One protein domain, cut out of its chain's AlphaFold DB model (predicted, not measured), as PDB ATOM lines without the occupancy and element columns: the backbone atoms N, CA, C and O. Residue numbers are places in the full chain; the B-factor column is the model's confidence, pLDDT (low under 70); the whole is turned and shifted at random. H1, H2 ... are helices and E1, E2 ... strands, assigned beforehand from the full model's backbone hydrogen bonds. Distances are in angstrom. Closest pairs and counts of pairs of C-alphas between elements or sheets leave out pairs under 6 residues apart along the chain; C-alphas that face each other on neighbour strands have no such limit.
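What this domain is: This is residues 81 to 209 of the 365 residues of an uncharacterized protein of Nematocida sp. 1 ERTm6 (UniProt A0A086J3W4). A twisted three-stranded sheet, E1 E2 E3, has helix H4 packed slantwise over E2 and E3, and the longest helix, H2, crosses H4 away from the sheet, with H1 beside this crossing. Two parts stick out of this body: the tip of the hairpin E2 and E3, residues 100 to 105, and residues 202 to 209, most of H5 and the end of the printed part. The printed part has 129 residues, with three named strands followed by five named helices, H1 to H5; the sheet, in the order E1 E2 E3, is antiparallel and the class is mixed, helices and strands. It is only just compact, close to loose, with a radius of gyration of the C-alphas of 16.6 A and spans of 52 by 45 by 34 A.

Where its parts are: E1, residues 81 to 84, begins at C-alpha 81 (-50.377, 43.539, 30.676) and is 9.4 A long. E2, residues 87 to 97, is 28.5 A long and bends by 56 degrees at residue 94; E3, residues 108 to 115, is 21.1 A long. H1 is residues 129 to 135, 10.0 A. H2, residues 153 to 169, is 24.6 A long and begins at C-alpha 153 (-58.412, 52.897, 3.746). H3 is residues 171 to 174, 5.3 A; H4 is residues 178 to 191, 20.2 A. H5, residues 198 to 207, is 14.2 A long and ends at C-alpha 207 (-57.026, 26.937, 19.716).

How they stand to each other: E1, E2 and E3 form a meander, each strand the antiparallel neighbour of the one before, in two hairpins. Within hydrogen-bond range are N 82 and O 89, 2.9 A, between E1 and E2, and N 92 and O 113, 3.0 A, between E2 and E3. H4 is on the sheet at a height of 8.9 A, over E2 and, only just, with 3 C-alphas, over E3; it runs slantwise to the strands, at 45 degrees to E2 on the local plane. The closest C-alphas of E2 and H4 are those of Phe 92 and Ser 187, 6.7 A. H4 touches H2 with residues 181 to 185 alone, about perpendicular at 76 degrees, closest at the C-alphas of Ala 163 and Val 185, 6.0 A. H2 touches H1 with residues 160 to 167 alone, about perpendicular at 89 degrees, closest at the C-alphas of Asn 135 and Trp 164, 6.1 A. H3 only grazes the sheet. H4 and H5 are close but not clearly touching, with the C-alphas of Asn 190 and Val 200 closest at 6.8 A. Every O i to N i+4 pair is within range in H1, H2, H4 and H5; H3 is too short for one.

The domain as a whole: The C-alphas farthest apart, those of Lys 103 and Glu 146, are 52.2 A apart. The printed part has no cut. The links E3 to H1, 13 residues, and H1 to H2, 17 residues, are long. Confidence is low, with pLDDT under 70, at residues 97 to 108 and 193 to 209.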
ATOM      1  N   ILE A  81     -50.452  42.348  29.819       89.88
ATOM      2  CA  ILE A  81     -50.377  43.539  30.676       89.88
ATOM      3  C   ILE A  81     -49.530  43.197  31.911       89.88
ATOM      4  O   ILE A  81     -49.709  42.126  32.492       89.88
ATOM      5  N   LYS A  82     -48.639  44.102  32.327       88.94
ATOM      6  CA  LYS A  82     -47.981  44.081  33.645       88.94
ATOM      7  C   LYS A  82     -48.285  45.372  34.398       88.94
ATOM      8  O   LYS A  82     -48.297  46.445  33.799       88.94
ATOM      9  N   LEU A  83     -48.460  45.268  35.712       89.19
ATOM     10  CA  LEU A  83     -48.470  46.421  36.607       89.19
ATOM     11  C   LEU A  83     -47.015  46.808  36.911       89.19
ATOM     12  O   LEU A  83     -46.271  46.008  37.474       89.19
ATOM     13  N   ILE A  84     -46.598  48.012  36.522       87.31
ATOM     14  CA  ILE A  84     -45.242  48.528  36.747       87.31
ATOM     15  C   ILE A  84     -45.370  49.885  37.434       87.31
ATOM     16  O   ILE A  84     -45.972  50.804  36.882       87.31
ATOM     17  N   SER A  85     -44.826  50.010  38.648       82.00
ATOM     18  CA  SER A  85     -44.882  51.247  39.450       82.00
ATOM     19  C   SER A  85     -46.308  51.797  39.657       82.00
ATOM     20  O   SER A  85     -46.510  53.007  39.666       82.00
ATOM     21  N   GLY A  86     -47.302  50.910  39.797       82.25
ATOM     22  CA  GLY A  86     -48.718  51.276  39.951       82.25
ATOM     23  C   GLY A  86     -49.463  51.584  38.645       82.25
ATOM     24  O   GLY A  86     -50.668  51.806  38.677       82.25
ATOM     25  N   GLU A  87     -48.787  51.550  37.493       87.75
ATOM     26  CA  GLU A  87     -49.375  51.803  36.174       87.75
ATOM     27  C   GLU A  87     -49.483  50.506  35.354       87.75
ATOM     28  O   GLU A  87     -48.527  49.731  35.256       87.75
ATOM     29  N   ASN A  88     -50.635  50.270  34.717       89.44
ATOM     30  CA  ASN A  88     -50.797  49.161  33.776       89.44
ATOM     31  C   ASN A  88     -50.033  49.450  32.476       89.44
ATOM     32  O   ASN A  88     -50.290  50.444  31.796       89.44
ATOM     33  N   ARG A  89     -49.119  48.554  32.093       91.50
ATOM     34  CA  ARG A  89     -48.317  48.661  30.867       91.50
ATOM     35  C   ARG A  89     -48.480  47.447  29.968       91.50
ATOM     36  O   ARG A  89     -48.590  46.316  30.434       91.50
ATOM     37  N   LEU A  90     -48.480  47.701  28.664       91.56
ATOM     38  CA  LEU A  90     -48.543  46.689  27.618       91.56
ATOM     39  C   LEU A  90     -47.129  46.180  27.340       91.56
ATOM     40  O   LEU A  90     -46.261  46.944  26.911       91.56
ATOM     41  N   CYS A  91     -46.918  44.886  27.555       91.81
ATOM     42  CA  CYS A  91     -45.636  44.220  27.387       91.81
ATOM     43  C   CYS A  91     -45.626  43.352  26.122       91.81
ATOM     44  O   CYS A  91     -46.548  42.566  25.880       91.81
ATOM     45  N   PHE A  92     -44.571  43.471  25.313       91.25
ATOM     46  CA  PHE A  92     -44.368  42.665  24.106       91.25
ATOM     47  C   PHE A  92     -42.881  42.438  23.815       91.25
ATOM     48  O   PHE A  92     -42.055  43.306  24.082       91.25
ATOM     49  N   LYS A  93     -42.528  41.299  23.201       89.31
ATOM     50  CA  LYS A  93     -41.143  41.026  22.784       89.31
ATOM     51  C   LYS A  93     -40.903  41.369  21.318       89.31
ATOM     52  O   LYS A  93     -41.726  41.068  20.436       89.31
ATOM     53  N   TYR A  94     -39.750  41.972  21.043       85.62
ATOM     54  CA  TYR A  94     -39.306  42.299  19.694       85.62
ATOM     55  C   TYR A  94     -37.821  41.944  19.498       85.62
ATOM     56  O   TYR A  94     -36.978  42.424  20.260       85.62
ATOM     57  N   PRO A  95     -37.481  41.125  18.481       82.25
ATOM     58  CA  PRO A  95     -36.097  40.787  18.176       82.25
ATOM     59  C   PRO A  95     -35.347  42.039  17.716       82.25
ATOM     60  O   PRO A  95     -35.635  42.596  16.653       82.25
ATOM     61  N   THR A  96     -34.379  42.472  18.516       72.62
ATOM     62  CA  THR A  96     -33.574  43.666  18.249       72.62
ATOM     63  C   THR A  96     -32.137  43.241  17.979       72.62
ATOM     64  O   THR A  96     -31.632  42.302  18.589       72.62
ATOM     65  N   LYS A  97     -31.474  43.908  17.033       66.19
ATOM     66  CA  LYS A  97     -30.028  43.756  16.865       66.19
ATOM     67  C   LYS A  97     -29.345  44.684  17.856       66.19
ATOM     68  O   LYS A  97     -29.479  45.897  17.700       66.19
ATOM     69  N   MET A  98     -28.605  44.134  18.810       53.84
ATOM     70  CA  MET A  98     -27.567  44.920  19.463       53.84
ATOM     71  C   MET A  98     -26.443  45.156  18.455       53.84
ATOM     72  O   MET A  98     -26.017  44.239  17.750       53.84
ATOM     73  N   ALA A  99     -25.990  46.400  18.372       49.50
ATOM     74  CA  ALA A  99     -24.675  46.723  17.855       49.50
ATOM     75  C   ALA A  99     -23.787  46.969  19.078       49.50
ATOM     76  O   ALA A  99     -23.567  48.114  19.454       49.50
ATOM     77  N   GLU A 100     -23.339  45.896  19.737       47.97
ATOM     78  CA  GLU A 100     -22.192  46.041  20.631       47.97
ATOM     79  C   GLU A 100     -20.954  46.291  19.770       47.97
ATOM     80  O   GLU A 100     -20.568  45.470  18.930       47.97
ATOM     81  N   GLU A 101     -20.336  47.449  19.970       50.59
ATOM     82  CA  GLU A 101     -19.059  47.796  19.363       50.59
ATOM     83  C   GLU A 101     -17.950  46.926  19.977       50.59
ATOM     84  O   GLU A 101     -17.327  47.298  20.967       50.59
ATOM     85  N   GLY A 102     -17.682  45.749  19.395       52.12
ATOM     86  CA  GLY A 102     -16.416  45.052  19.656       52.12
ATOM     87  C   GLY A 102     -16.367  43.528  19.550       52.12
ATOM     88  O   GLY A 102     -15.259  42.998  19.482       52.12
ATOM     89  N   LYS A 103     -17.489  42.790  19.514       44.84
ATOM     90  CA  LYS A 103     -17.451  41.314  19.392       44.84
ATOM     91  C   LYS A 103     -18.352  40.778  18.283       44.84
ATOM     92  O   LYS A 103     -19.534  41.080  18.191       44.84
ATOM     93  N   GLY A 104     -17.737  39.986  17.406       50.81
ATOM     94  CA  GLY A 104     -18.256  39.624  16.087       50.81
ATOM     95  C   GLY A 104     -19.282  38.494  16.047       50.81
ATOM     96  O   GLY A 104     -19.216  37.698  15.113       50.81
ATOM     97  N   ASP A 105     -20.217  38.421  16.998       51.38
ATOM     98  CA  ASP A 105     -21.363  37.512  16.890       51.38
ATOM     99  C   ASP A 105     -22.681  38.288  17.015       51.38
ATOM    100  O   ASP A 105     -23.004  38.870  18.049       51.38
ATOM    101  N   ILE A 106     -23.431  38.357  15.911       55.25
ATOM    102  CA  ILE A 106     -24.636  39.191  15.796       55.25
ATOM    103  C   ILE A 106     -25.825  38.400  16.349       55.25
ATOM    104  O   ILE A 106     -26.681  37.909  15.603       55.25
ATOM    105  N   GLY A 107     -25.859  38.282  17.675       61.06
ATOM    106  CA  GLY A 107     -26.996  37.752  18.414       61.06
ATOM    107  C   GLY A 107     -28.274  38.534  18.098       61.06
ATOM    108  O   GLY A 107     -28.293  39.766  18.079       61.06
ATOM    109  N   ILE A 108     -29.364  37.811  17.830       68.00
ATOM    110  CA  ILE A 108     -30.709  38.394  17.796       68.00
ATOM    111  C   ILE A 108     -31.332  38.131  19.162       68.00
ATOM    112  O   ILE A 108     -31.820  37.028  19.410       68.00
ATOM    113  N   GLU A 109     -31.333  39.139  20.027       72.69
ATOM    114  CA  GLU A 109     -31.976  39.047  21.335       72.69
ATOM    115  C   GLU A 109     -33.433  39.523  21.275       72.69
ATOM    116  O   GLU A 109     -33.773  40.532  20.647       72.69
ATOM    117  N   GLU A 110     -34.324  38.774  21.927       79.94
ATOM    118  CA  GLU A 110     -35.737  39.131  22.071       79.94
ATOM    119  C   GLU A 110     -35.928  40.043  23.289       79.94
ATOM    120  O   GLU A 110     -36.217  39.585  24.393       79.94
ATOM    121  N   VAL A 111     -35.789  41.351  23.069       85.31
ATOM    122  CA  VAL A 111     -35.987  42.378  24.103       85.31
ATOM    123  C   VAL A 111     -37.480  42.533  24.411       85.31
ATOM    124  O   VAL A 111     -38.304  42.630  23.495       85.31
ATOM    125  N   GLU A 112     -37.841  42.570  25.698       89.44
ATOM    126  CA  GLU A 112     -39.201  42.878  26.154       89.44
ATOM    127  C   GLU A 112     -39.382  44.392  26.331       89.44
ATOM    128  O   GLU A 112     -38.699  45.035  27.124       89.44
ATOM    129  N   PHE A 113     -40.331  44.961  25.593       89.94
ATOM    130  CA  PHE A 113     -40.729  46.361  25.673       89.94
ATOM    131  C   PHE A 113     -41.973  46.480  26.547       89.94
ATOM    132  O   PHE A 113     -42.911  45.704  26.376       89.94
ATOM    133  N   SER A 114     -41.998  47.467  27.444       92.25
ATOM    134  CA  SER A 114     -43.142  47.768  28.315       92.25
ATOM    135  C   SER A 114     -43.600  49.207  28.090       92.25
ATOM    136  O   SER A 114     -42.915  50.142  28.506       92.25
ATOM    137  N   ILE A 115     -44.742  49.385  27.423       92.94
ATOM    138  CA  ILE A 115     -45.241  50.697  26.985       92.94
ATOM    139  C   ILE A 115     -46.540  51.099  27.694       92.94
ATOM    140  O   ILE A 115     -47.366  50.253  28.043       92.94
ATOM    141  N   LYS A 116     -46.748  52.407  27.863       92.00
ATOM    142  CA  LYS A 116     -48.057  52.989  28.191       92.00
ATOM    143  C   LYS A 116     -49.014  52.768  27.016       92.00
ATOM    144  O   LYS A 116     -48.595  52.898  25.863       92.00
ATOM    145  N   TYR A 117     -50.274  52.447  27.294       91.06
ATOM    146  CA  TYR A 117     -51.276  52.143  26.262       91.06
ATOM    147  C   TYR A 117     -52.632  52.837  26.460       91.06
ATOM    148  O   TYR A 117     -53.567  52.541  25.720       91.06
ATOM    149  N   ASP A 118     -52.740  53.763  27.417       89.44
ATOM    150  CA  ASP A 118     -53.921  54.616  27.580       89.44
ATOM    151  C   ASP A 118     -54.019  55.621  26.420       89.44
ATOM    152  O   ASP A 118     -53.457  56.715  26.450       89.44
ATOM    153  N   ILE A 119     -54.693  55.198  25.352       88.75
ATOM    154  CA  ILE A 119     -54.877  55.972  24.123       88.75
ATOM    155  C   ILE A 119     -56.095  56.908  24.170       88.75
ATOM    156  O   ILE A 119     -56.321  57.644  23.206       88.75
ATOM    157  N   GLU A 120     -56.902  56.881  25.230       85.31
ATOM    158  CA  GLU A 120     -58.129  57.686  25.313       85.31
ATOM    159  C   GLU A 120     -57.776  59.159  25.531       85.31
ATOM    160  O   GLU A 120     -58.229  60.021  24.778       85.31
ATOM    161  N   ASN A 121     -56.825  59.421  26.430       82.44
ATOM    162  CA  ASN A 121     -56.330  60.757  26.780       82.44
ATOM    163  C   ASN A 121     -55.381  61.400  25.739       82.44
ATOM    164  O   ASN A 121     -54.767  62.433  26.014       82.44
ATOM    165  N   VAL A 122     -55.223  60.808  24.546       89.00
ATOM    166  CA  VAL A 122     -54.266  61.278  23.527       89.00
ATOM    167  C   VAL A 122     -54.957  61.986  22.364       89.00
ATOM    168  O   VAL A 122     -55.636  61.364  21.544       89.00
ATOM    169  N   ASP A 123     -54.694  63.285  22.268       89.12
ATOM    170  CA  ASP A 123     -55.131  64.180  21.198       89.12
ATOM    171  C   ASP A 123     -54.225  64.053  19.953       89.12
ATOM    172  O   ASP A 123     -53.004  64.204  20.041       89.12
ATOM    173  N   ILE A 124     -54.819  63.747  18.794       89.38
ATOM    174  CA  ILE A 124     -54.117  63.566  17.510       89.38
ATOM    175  C   ILE A 124     -53.910  64.903  16.780       89.38
ATOM    176  O   ILE A 124     -52.984  65.032  15.970       89.38
ATOM    177  N   ASP A 125     -54.735  65.908  17.048       87.81
ATOM    178  CA  ASP A 125     -54.778  67.136  16.251       87.81
ATOM    179  C   ASP A 125     -53.668  68.105  16.661       87.81
ATOM    180  O   ASP A 125     -53.111  68.807  15.820       87.81
ATOM    181  N   LYS A 126     -53.207  68.007  17.914       88.88
ATOM    182  CA  LYS A 126     -51.993  68.675  18.419       88.88
ATOM    183  C   LYS A 126     -50.671  68.106  17.872       88.88
ATOM    184  O   LYS A 126     -49.611  68.669  18.142       88.88
ATOM    185  N   MET A 127     -50.685  66.986  17.140       90.06
ATOM    186  CA  MET A 127     -49.461  66.351  16.629       90.06
ATOM    187  C   MET A 127     -49.037  66.925  15.269       90.06
ATOM    188  O   MET A 127     -49.830  66.954  14.326       90.06
ATOM    189  N   THR A 128     -47.759  67.292  15.133       92.88
ATOM    190  CA  THR A 128     -47.191  67.815  13.880       92.88
ATOM    191  C   THR A 128     -47.222  66.793  12.740       92.88
ATOM    192  O   THR A 128     -47.084  65.585  12.942       92.88
ATOM    193  N   GLU A 129     -47.342  67.278  11.504       90.19
ATOM    194  CA  GLU A 129     -47.397  66.423  10.310       90.19
ATOM    195  C   GLU A 129     -46.137  65.559  10.142       90.19
ATOM    196  O   GLU A 129     -46.233  64.367   9.851       90.19
ATOM    197  N   LYS A 130     -44.954  66.109  10.458       91.75
ATOM    198  CA  LYS A 130     -43.695  65.350  10.516       91.75
ATOM    199  C   LYS A 130     -43.774  64.169  11.491       91.75
ATOM    200  O   LYS A 130     -43.395  63.058  11.127       91.75
ATOM    201  N   PHE A 131     -44.314  64.376  12.696       93.50
ATOM    202  CA  PHE A 131     -44.507  63.302  13.677       93.50
ATOM    203  C   PHE A 131     -45.449  62.216  13.136       93.50
ATOM    204  O   PHE A 131     -45.169  61.025  13.295       93.50
ATOM    205  N   LYS A 132     -46.544  62.616  12.469       92.81
ATOM    206  CA  LYS A 132     -47.493  61.687  11.837       92.81
ATOM    207  C   LYS A 132     -46.806  60.872  10.733       92.81
ATOM    208  O   LYS A 132     -46.894  59.645  10.739       92.81
ATOM    209  N   MET A 133     -46.049  61.513   9.843       91.44
ATOM    210  CA  MET A 133     -45.320  60.860   8.747       91.44
ATOM    211  C   MET A 133     -44.227  59.888   9.232       91.44
ATOM    212  O   MET A 133     -44.135  58.760   8.732       91.44
ATOM    213  N   ASP A 134     -43.419  60.290  10.218       92.50
ATOM    214  CA  ASP A 134     -42.331  59.469  10.768       92.50
ATOM    215  C   ASP A 134     -42.858  58.192  11.441       92.50
ATOM    216  O   ASP A 134     -42.218  57.139  11.359       92.50
ATOM    217  N   ASN A 135     -44.043  58.260  12.058       93.69
ATOM    218  CA  ASN A 135     -44.601  57.191  12.890       93.69
ATOM    219  C   ASN A 135     -45.831  56.481  12.277       93.69
ATOM    220  O   ASN A 135     -46.451  55.654  12.942       93.69
ATOM    221  N   SER A 136     -46.167  56.737  11.005       93.81
ATOM    222  CA  SER A 136     -47.182  55.967  10.265       93.81
ATOM    223  C   SER A 136     -46.692  54.564   9.887       93.81
ATOM    224  O   SER A 136     -45.610  54.393   9.316       93.81
ATOM    225  N   VAL A 137     -47.541  53.557  10.119       93.12
ATOM    226  CA  VAL A 137     -47.322  52.158   9.701       93.12
ATOM    227  C   VAL A 137     -47.680  51.965   8.222       93.12
ATOM    228  O   VAL A 137     -46.988  51.242   7.506       93.12
ATOM    229  N   TYR A 138     -48.711  52.665   7.743       93.94
ATOM    230  CA  TYR A 138     -49.181  52.658   6.358       93.94
ATOM    231  C   TYR A 138     -49.160  54.079   5.764       93.94
ATOM    232  O   TYR A 138     -50.213  54.705   5.658       93.94
ATOM    233  N   PRO A 139     -47.998  54.624   5.348       90.81
ATOM    234  CA  PRO A 139     -47.905  56.009   4.864       90.81
ATOM    235  C   PRO A 139     -48.838  56.337   3.688       90.81
ATOM    236  O   PRO A 139     -49.294  57.466   3.565       90.81
ATOM    237  N   ARG A 140     -49.176  55.342   2.854       91.00
ATOM    238  CA  ARG A 140     -50.105  55.495   1.719       91.00
ATOM    239  C   ARG A 140     -51.549  55.802   2.131       91.00
ATOM    240  O   ARG A 140     -52.296  56.285   1.296       91.00
ATOM    241  N   ALA A 141     -51.936  55.515   3.375       92.06
ATOM    242  CA  ALA A 141     -53.269  55.801   3.906       92.06
ATOM    243  C   ALA A 141     -53.382  57.204   4.538       92.06
ATOM    244  O   ALA A 141     -54.468  57.598   4.945       92.06
ATOM    245  N   ASN A 142     -52.297  57.991   4.582       89.69
ATOM    246  CA  ASN A 142     -52.305  59.380   5.068       89.69
ATOM    247  C   ASN A 142     -52.893  60.363   4.023       89.69
ATOM    248  O   ASN A 142     -52.350  61.439   3.797       89.69
ATOM    249  N   VAL A 143     -53.974  59.975   3.351       90.94
ATOM    250  CA  VAL A 143     -54.696  60.775   2.350       90.94
ATOM    251  C   VAL A 143     -56.197  60.655   2.604       90.94
ATOM    252  O   VAL A 143     -56.629  59.733   3.295       90.94
ATOM    253  N   GLN A 144     -56.997  61.561   2.043       90.31
ATOM    254  CA  GLN A 144     -58.461  61.439   2.054       90.31
ATOM    255  C   GLN A 144     -58.912  60.171   1.301       90.31
ATOM    256  O   GLN A 144     -58.200  59.688   0.414       90.31
ATOM    257  N   GLN A 145     -60.078  59.627   1.659       89.94
ATOM    258  CA  GLN A 145     -60.568  58.335   1.166       89.94
ATOM    259  C   GLN A 145     -60.677  58.291  -0.366       89.94
ATOM    260  O   GLN A 145     -60.320  57.293  -0.986       89.94
ATOM    261  N   GLU A 146     -61.080  59.402  -0.978       91.25
ATOM    262  CA  GLU A 146     -61.260  59.593  -2.420       91.25
ATOM    263  C   GLU A 146     -59.932  59.528  -3.190       91.25
ATOM    264  O   GLU A 146     -59.906  59.182  -4.369       91.25
ATOM    265  N   ARG A 147     -58.811  59.846  -2.527       91.69
ATOM    266  CA  ARG A 147     -57.458  59.825  -3.114       91.69
ATOM    267  C   ARG A 147     -56.719  58.506  -2.865       91.69
ATOM    268  O   ARG A 147     -55.590  58.340  -3.331       91.69
ATOM    269  N   TYR A 148     -57.306  57.575  -2.115       93.94
ATOM    270  CA  TYR A 148     -56.653  56.324  -1.742       93.94
ATOM    271  C   TYR A 148     -56.924  55.209  -2.764       93.94
ATOM    272  O   TYR A 148     -58.040  54.730  -2.926       93.94
ATOM    273  N   LEU A 149     -55.859  54.731  -3.413       89.06
ATOM    274  CA  LEU A 149     -55.902  53.752  -4.511       89.06
ATOM    275  C   LEU A 149     -56.152  52.287  -4.070       89.06
ATOM    276  O   LEU A 149     -55.671  51.356  -4.717       89.06
ATOM    277  N   GLY A 150     -56.828  52.043  -2.945       90.94
ATOM    278  CA  GLY A 150     -56.988  50.693  -2.398       90.94
ATOM    279  C   GLY A 150     -58.260  50.467  -1.581       90.94
ATOM    280  O   GLY A 150     -58.999  51.380  -1.243       90.94
ATOM    281  N   ASN A 151     -58.479  49.215  -1.172       92.94
ATOM    282  CA  ASN A 151     -59.758  48.781  -0.587       92.94
ATOM    283  C   ASN A 151     -59.689  48.592   0.945       92.94
ATOM    284  O   ASN A 151     -60.385  47.743   1.502       92.94
ATOM    285  N   ARG A 152     -58.756  49.272   1.626       91.88
ATOM    286  CA  ARG A 152     -58.480  49.118   3.073       91.88
ATOM    287  C   ARG A 152     -58.245  50.439   3.807       91.88
ATOM    288  O   ARG A 152     -57.676  50.413   4.893       91.88
ATOM    289  N   TRP A 153     -58.686  51.557   3.229       94.19
ATOM    290  CA  TRP A 153     -58.412  52.897   3.746       94.19
ATOM    291  C   TRP A 153     -58.733  53.035   5.238       94.19
ATOM    292  O   TRP A 153     -57.830  53.284   6.025       94.19
ATOM    293  N   GLU A 154     -59.978  52.752   5.636       91.62
ATOM    294  CA  GLU A 154     -60.440  52.815   7.031       91.62
ATOM    295  C   GLU A 154     -59.510  52.041   7.979       91.62
ATOM    296  O   GLU A 154     -59.009  52.575   8.965       91.62
ATOM    297  N   TYR A 155     -59.210  50.785   7.639       91.06
ATOM    298  CA  TYR A 155     -58.349  49.911   8.434       91.06
ATOM    299  C   TYR A 155     -56.916  50.448   8.560       91.06
ATOM    300  O   TYR A 155     -56.331  50.395   9.642       91.06
ATOM    301  N   GLU A 156     -56.320  50.917   7.463       94.19
ATOM    302  CA  GLU A 156     -54.936  51.401   7.458       94.19
ATOM    303  C   GLU A 156     -54.815  52.759   8.169       94.19
ATOM    304  O   GLU A 156     -53.867  52.967   8.929       94.19
ATOM    305  N   THR A 157     -55.821  53.623   8.021       93.56
ATOM    306  CA  THR A 157     -55.946  54.910   8.715       93.56
ATOM    307  C   THR A 157     -56.141  54.729  10.222       93.56
ATOM    308  O   THR A 157     -55.423  55.357  10.999       93.56
ATOM    309  N   GLU A 158     -57.018  53.825  10.670       92.88
ATOM    310  CA  GLU A 158     -57.174  53.513  12.102       92.88
ATOM    311  C   GLU A 158     -55.895  52.919  12.714       92.88
ATOM    312  O   GLU A 158     -55.520  53.256  13.840       92.88
ATOM    313  N   VAL A 159     -55.156  52.090  11.964       93.94
ATOM    314  CA  VAL A 159     -53.839  51.601  12.406       93.94
ATOM    315  C   VAL A 159     -52.819  52.742  12.531       93.94
ATOM    316  O   VAL A 159     -52.046  52.744  13.491       93.94
ATOM    317  N   ASN A 160     -52.829  53.730  11.630       95.25
ATOM    318  CA  ASN A 160     -51.968  54.913  11.745       95.25
ATOM    319  C   ASN A 160     -52.350  55.795  12.943       95.25
ATOM    320  O   ASN A 160     -51.463  56.176  13.704       95.25
ATOM    321  N   LYS A 161     -53.646  56.044  13.186       94.19
ATOM    322  CA  LYS A 161     -54.120  56.765  14.384       94.19
ATOM    323  C   LYS A 161     -53.634  56.092  15.673       94.19
ATOM    324  O   LYS A 161     -53.093  56.765  16.550       94.19
ATOM    325  N   LEU A 162     -53.748  54.763  15.770       93.56
ATOM    326  CA  LEU A 162     -53.203  53.983  16.891       93.56
ATOM    327  C   LEU A 162     -51.680  54.130  17.022       93.56
ATOM    328  O   LEU A 162     -51.176  54.285  18.134       93.56
ATOM    329  N   ALA A 163     -50.948  54.091  15.905       95.44
ATOM    330  CA  ALA A 163     -49.496  54.247  15.891       95.44
ATOM    331  C   ALA A 163     -49.061  55.618  16.431       95.44
ATOM    332  O   ALA A 163     -48.158  55.688  17.269       95.44
ATOM    333  N   TRP A 164     -49.735  56.692  16.013       95.38
ATOM    334  CA  TRP A 164     -49.476  58.047  16.499       95.38
ATOM    335  C   TRP A 164     -49.771  58.171  17.996       95.38
ATOM    336  O   TRP A 164     -48.902  58.621  18.743       95.38
ATOM    337  N   LYS A 165     -50.936  57.686  18.455       94.69
ATOM    338  CA  LYS A 165     -51.314  57.724  19.876       94.69
ATOM    339  C   LYS A 165     -50.330  56.958  20.770       94.69
ATOM    340  O   LYS A 165     -49.822  57.515  21.739       94.69
ATOM    341  N   LEU A 166     -49.994  55.714  20.418       94.44
ATOM    342  CA  LEU A 166     -49.029  54.909  21.181       94.44
ATOM    343  C   LEU A 166     -47.625  55.529  21.180       94.44
ATOM    344  O   LEU A 166     -46.933  55.470  22.197       94.44
ATOM    345  N   THR A 167     -47.204  56.141  20.069       95.25
ATOM    346  CA  THR A 167     -45.889  56.791  19.978       95.25
ATOM    347  C   THR A 167     -45.827  58.081  20.791       95.25
ATOM    348  O   THR A 167     -44.808  58.331  21.429       95.25
ATOM    349  N   ALA A 168     -46.910  58.862  20.845       93.94
ATOM    350  CA  ALA A 168     -46.979  60.085  21.647       93.94
ATOM    351  C   ALA A 168     -46.887  59.803  23.157       93.94
ATOM    352  O   ALA A 168     -46.256  60.562  23.887       93.94
ATOM    353  N   LEU A 169     -47.431  58.669  23.614       92.88
ATOM    354  CA  LEU A 169     -47.289  58.186  24.995       92.88
ATOM    355  C   LEU A 169     -45.883  57.654  25.326       92.88
ATOM    356  O   LEU A 169     -45.511  57.588  26.497       92.88
ATOM    357  N   ASN A 170     -45.119  57.211  24.320       93.44
ATOM    358  CA  ASN A 170     -43.853  56.491  24.501       93.44
ATOM    359  C   ASN A 170     -42.748  56.973  23.531       93.44
ATOM    360  O   ASN A 170     -42.137  56.141  22.846       93.44
ATOM    361  N   PRO A 171     -42.452  58.285  23.446       91.38
ATOM    362  CA  PRO A 171     -41.580  58.831  22.403       91.38
ATOM    363  C   PRO A 171     -40.161  58.247  22.458       91.38
ATOM    364  O   PRO A 171     -39.602  57.893  21.424       91.38
ATOM    365  N   THR A 172     -39.606  58.035  23.653       91.44
ATOM    366  CA  THR A 172     -38.267  57.446  23.859       91.44
ATOM    367  C   THR A 172     -38.138  56.017  23.309       91.44
ATOM    368  O   THR A 172     -37.095  55.627  22.769       91.44
ATOM    369  N   LEU A 173     -39.205  55.220  23.412       90.69
ATOM    370  CA  LEU A 173     -39.218  53.821  22.986       90.69
ATOM    371  C   LEU A 173     -39.635  53.645  21.527       90.69
ATOM    372  O   LEU A 173     -39.121  52.733  20.882       90.69
ATOM    373  N   LEU A 174     -40.531  54.490  21.008       92.81
ATOM    374  CA  LEU A 174     -41.208  54.257  19.729       92.81
ATOM    375  C   LEU A 174     -40.847  55.251  18.611       92.81
ATOM    376  O   LEU A 174     -40.859  54.840  17.450       92.81
ATOM    377  N   TYR A 175     -40.489  56.507  18.912       93.69
ATOM    378  CA  TYR A 175     -40.325  57.544  17.880       93.69
ATOM    379  C   TYR A 175     -39.293  57.150  16.811       93.69
ATOM    380  O   TYR A 175     -38.162  56.776  17.126       93.69
ATOM    381  N   GLY A 176     -39.697  57.198  15.537       88.25
ATOM    382  CA  GLY A 176     -38.873  56.846  14.374       88.25
ATOM    383  C   GLY A 176     -38.564  55.347  14.219       88.25
ATOM    384  O   GLY A 176     -38.091  54.911  13.167       88.25
ATOM    385  N   LYS A 177     -38.866  54.507  15.217       90.75
ATOM    386  CA  LYS A 177     -38.523  53.074  15.238       90.75
ATOM    387  C   LYS A 177     -39.651  52.233  14.633       90.75
ATOM    388  O   LYS A 177     -40.248  51.394  15.306       90.75
ATOM    389  N   LYS A 178     -39.925  52.426  13.334       89.38
ATOM    390  CA  LYS A 178     -41.086  51.860  12.599       89.38
ATOM    391  C   LYS A 178     -41.388  50.375  12.870       89.38
ATOM    392  O   LYS A 178     -42.548  50.019  13.046       89.38
ATOM    393  N   GLY A 179     -40.372  49.510  12.956       89.75
ATOM    394  CA  GLY A 179     -40.570  48.083  13.265       89.75
ATOM    395  C   GLY A 179     -41.100  47.814  14.683       89.75
ATOM    396  O   GLY A 179     -41.932  46.928  14.876       89.75
ATOM    397  N   ILE A 180     -40.676  48.620  15.663       91.31
ATOM    398  CA  ILE A 180     -41.150  48.550  17.053       91.31
ATOM    399  C   ILE A 180     -42.544  49.182  17.163       91.31
ATOM    400  O   ILE A 180     -43.413  48.597  17.801       91.31
ATOM    401  N   VAL A 181     -42.800  50.303  16.472       93.81
ATOM    402  CA  VAL A 181     -44.142  50.915  16.357       93.81
ATOM    403  C   VAL A 181     -45.153  49.904  15.812       93.81
ATOM    404  O   VAL A 181     -46.189  49.667  16.431       93.81
ATOM    405  N   GLN A 182     -44.832  49.234  14.700       92.50
ATOM    406  CA  GLN A 182     -45.687  48.192  14.131       92.50
ATOM    407  C   GLN A 182     -45.945  47.062  15.143       92.50
ATOM    408  O   GLN A 182     -47.087  46.634  15.313       92.50
ATOM    409  N   ARG A 183     -44.908  46.610  15.864       91.25
ATOM    410  CA  ARG A 183     -45.043  45.580  16.904       91.25
ATOM    411  C   ARG A 183     -45.921  46.029  18.072       91.25
ATOM    412  O   ARG A 183     -46.711  45.217  18.553       91.25
ATOM    413  N   ALA A 184     -45.814  47.282  18.505       92.00
ATOM    414  CA  ALA A 184     -46.643  47.861  19.556       92.00
ATOM    415  C   ALA A 184     -48.123  47.897  19.143       92.00
ATOM    416  O   ALA A 184     -48.983  47.437  19.894       92.00
ATOM    417  N   VAL A 185     -48.417  48.354  17.920       92.44
ATOM    418  CA  VAL A 185     -49.793  48.426  17.399       92.44
ATOM    419  C   VAL A 185     -50.398  47.033  17.203       92.44
ATOM    420  O   VAL A 185     -51.532  46.796  17.623       92.44
ATOM    421  N   ASP A 186     -49.649  46.083  16.634       90.06
ATOM    422  CA  ASP A 186     -50.094  44.685  16.523       90.06
ATOM    423  C   ASP A 186     -50.377  44.082  17.913       90.06
ATOM    424  O   ASP A 186     -51.385  43.398  18.103       90.06
ATOM    425  N   SER A 187     -49.524  44.368  18.901       90.06
ATOM    426  CA  SER A 187     -49.690  43.913  20.290       90.06
ATOM    427  C   SER A 187     -50.968  44.460  20.926       90.06
ATOM    428  O   SER A 187     -51.786  43.688  21.428       90.06
ATOM    429  N   PHE A 188     -51.178  45.776  20.835       89.75
ATOM    430  CA  PHE A 188     -52.365  46.456  21.350       89.75
ATOM    431  C   PHE A 188     -53.647  45.891  20.730       89.75
ATOM    432  O   PHE A 188     -54.613  45.583  21.427       89.75
ATOM    433  N   ARG A 189     -53.659  45.697  19.409       88.38
ATOM    434  CA  ARG A 189     -54.839  45.205  18.694       88.38
ATOM    435  C   ARG A 189     -55.166  43.747  19.000       88.38
ATOM    436  O   ARG A 189     -56.333  43.390  19.049       88.38
ATOM    437  N   ASN A 190     -54.170  42.894  19.232       81.56
ATOM    438  CA  ASN A 190     -54.402  41.481  19.562       81.56
ATOM    439  C   ASN A 190     -54.949  41.258  20.987       81.56
ATOM    440  O   ASN A 190     -55.520  40.194  21.270       81.56
ATOM    441  N   LEU A 191     -54.777  42.256  21.860       77.75
ATOM    442  CA  LEU A 191     -55.359  42.321  23.198       77.75
ATOM    443  C   LEU A 191     -56.851  42.705  23.138       77.75
ATOM    444  O   LEU A 191     -57.684  42.037  23.747       77.75
ATOM    445  N   HIS A 192     -57.205  43.711  22.332       72.50
ATOM    446  CA  HIS A 192     -58.576  44.207  22.200       72.50
ATOM    447  C   HIS A 192     -59.397  43.367  21.201       72.50
ATOM    448  O   HIS A 192     -59.102  43.298  20.005       72.50
ATOM    449  N   ARG A 193     -60.460  42.706  21.681       59.53
ATOM    450  CA  ARG A 193     -61.234  41.714  20.901       59.53
ATOM    451  C   ARG A 193     -61.884  42.292  19.634       59.53
ATOM    452  O   ARG A 193     -61.979  41.576  18.641       59.53
ATOM    453  N   SER A 194     -62.293  43.562  19.658       59.34
ATOM    454  CA  SER A 194     -62.929  44.273  18.537       59.34
ATOM    455  C   SER A 194     -61.956  44.651  17.413       59.34
ATOM    456  O   SER A 194     -62.308  44.547  16.243       59.34
ATOM    457  N   THR A 195     -60.718  45.042  17.741       59.41
ATOM    458  CA  THR A 195     -59.715  45.505  16.758       59.41
ATOM    459  C   THR A 195     -58.702  44.425  16.357       59.41
ATOM    460  O   THR A 195     -57.850  44.657  15.488       59.41
ATOM    461  N   SER A 196     -58.812  43.227  16.944       58.12
ATOM    462  CA  SER A 196     -57.959  42.057  16.704       58.12
ATOM    463  C   SER A 196     -57.833  41.674  15.229       58.12
ATOM    464  O   SER A 196     -58.800  41.620  14.470       58.12
ATOM    465  N   SER A 197     -56.611  41.337  14.805       62.78
ATOM    466  CA  SER A 197     -56.354  40.896  13.431       62.78
ATOM    467  C   SER A 197     -57.113  39.605  13.099       62.78
ATOM    468  O   SER A 197     -57.088  38.647  13.873       62.78
ATOM    469  N   ARG A 198     -57.708  39.520  11.896       62.69
ATOM    470  CA  ARG A 198     -58.421  38.320  11.398       62.69
ATOM    471  C   ARG A 198     -57.606  37.027  11.540       62.69
ATOM    472  O   ARG A 198     -58.178  35.970  11.795       62.69
ATOM    473  N   ARG A 199     -56.273  37.104  11.412       65.88
ATOM    474  CA  ARG A 199     -55.361  35.967  11.638       65.88
ATOM    475  C   ARG A 199     -55.418  35.485  13.090       65.88
ATOM    476  O   ARG A 199     -55.546  34.289  13.317       65.88
ATOM    477  N   VAL A 200     -55.363  36.408  14.049       63.34
ATOM    478  CA  VAL A 200     -55.394  36.108  15.487       63.34
ATOM    479  C   VAL A 200     -56.777  35.649  15.925       63.34
ATOM    480  O   VAL A 200     -56.861  34.676  16.660       63.34
ATOM    481  N   VAL A 201     -57.861  36.234  15.403       64.75
ATOM    482  CA  VAL A 201     -59.226  35.721  15.640       64.75
ATOM    483  C   VAL A 201     -59.368  34.280  15.134       64.75
ATOM    484  O   VAL A 201     -59.915  33.434  15.836       64.75
ATOM    485  N   ARG A 202     -58.835  33.963  13.943       68.56
ATOM    486  CA  ARG A 202     -58.842  32.590  13.414       68.56
ATOM    487  C   ARG A 202     -57.987  31.639  14.254       68.56
ATOM    488  O   ARG A 202     -58.415  30.514  14.473       68.56
ATOM    489  N   MET A 203     -56.810  32.070  14.715       64.25
ATOM    490  CA  MET A 203     -55.957  31.244  15.578       64.25
ATOM    491  C   MET A 203     -56.570  31.025  16.960       64.25
ATOM    492  O   MET A 203     -56.623  29.878  17.377       64.25
ATOM    493  N   LYS A 204     -57.109  32.066  17.616       65.94
ATOM    494  CA  LYS A 204     -57.847  31.947  18.885       65.94
ATOM    495  C   LYS A 204     -58.976  30.930  18.754       65.94
ATOM    496  O   LYS A 204     -58.903  29.898  19.399       65.94
ATOM    497  N   LYS A 205     -59.897  31.101  17.797       67.81
ATOM    498  CA  LYS A 205     -60.994  30.136  17.587       67.81
ATOM    499  C   LYS A 205     -60.512  28.713  17.235       67.81
ATOM    500  O   LYS A 205     -61.200  27.754  17.558       67.81
ATOM    501  N   MET A 206     -59.366  28.552  16.564       62.16
ATOM    502  CA  MET A 206     -58.772  27.234  16.276       62.16
ATOM    503  C   MET A 206     -58.161  26.582  17.530       62.16
ATOM    504  O   MET A 206     -58.203  25.364  17.655       62.16
ATOM    505  N   ASN A 207     -57.617  27.382  18.450       69.88
ATOM    506  CA  ASN A 207     -57.026  26.937  19.716       69.88
ATOM    507  C   ASN A 207     -58.095  26.708  20.805       69.88
ATOM    508  O   ASN A 207     -57.976  25.797  21.610       69.88
ATOM    509  N   GLU A 208     -59.162  27.511  20.783       67.75
ATOM    510  CA  GLU A 208     -60.375  27.436  21.617       67.75
ATOM    511  C   GLU A 208     -61.365  26.352  21.119       67.75
ATOM    512  O   GLU A 208     -62.496  26.273  21.590       67.75
ATOM    513  N   GLY A 209     -60.995  25.548  20.112       59.00
ATOM    514  CA  GLY A 209     -61.805  24.450  19.558       59.00
ATOM    515  C   GLY A 209     -63.056  24.858  18.760       59.00
ATOM    516  O   GLY A 209     -63.582  24.053  17.990       59.00
TER     517      GLY A 209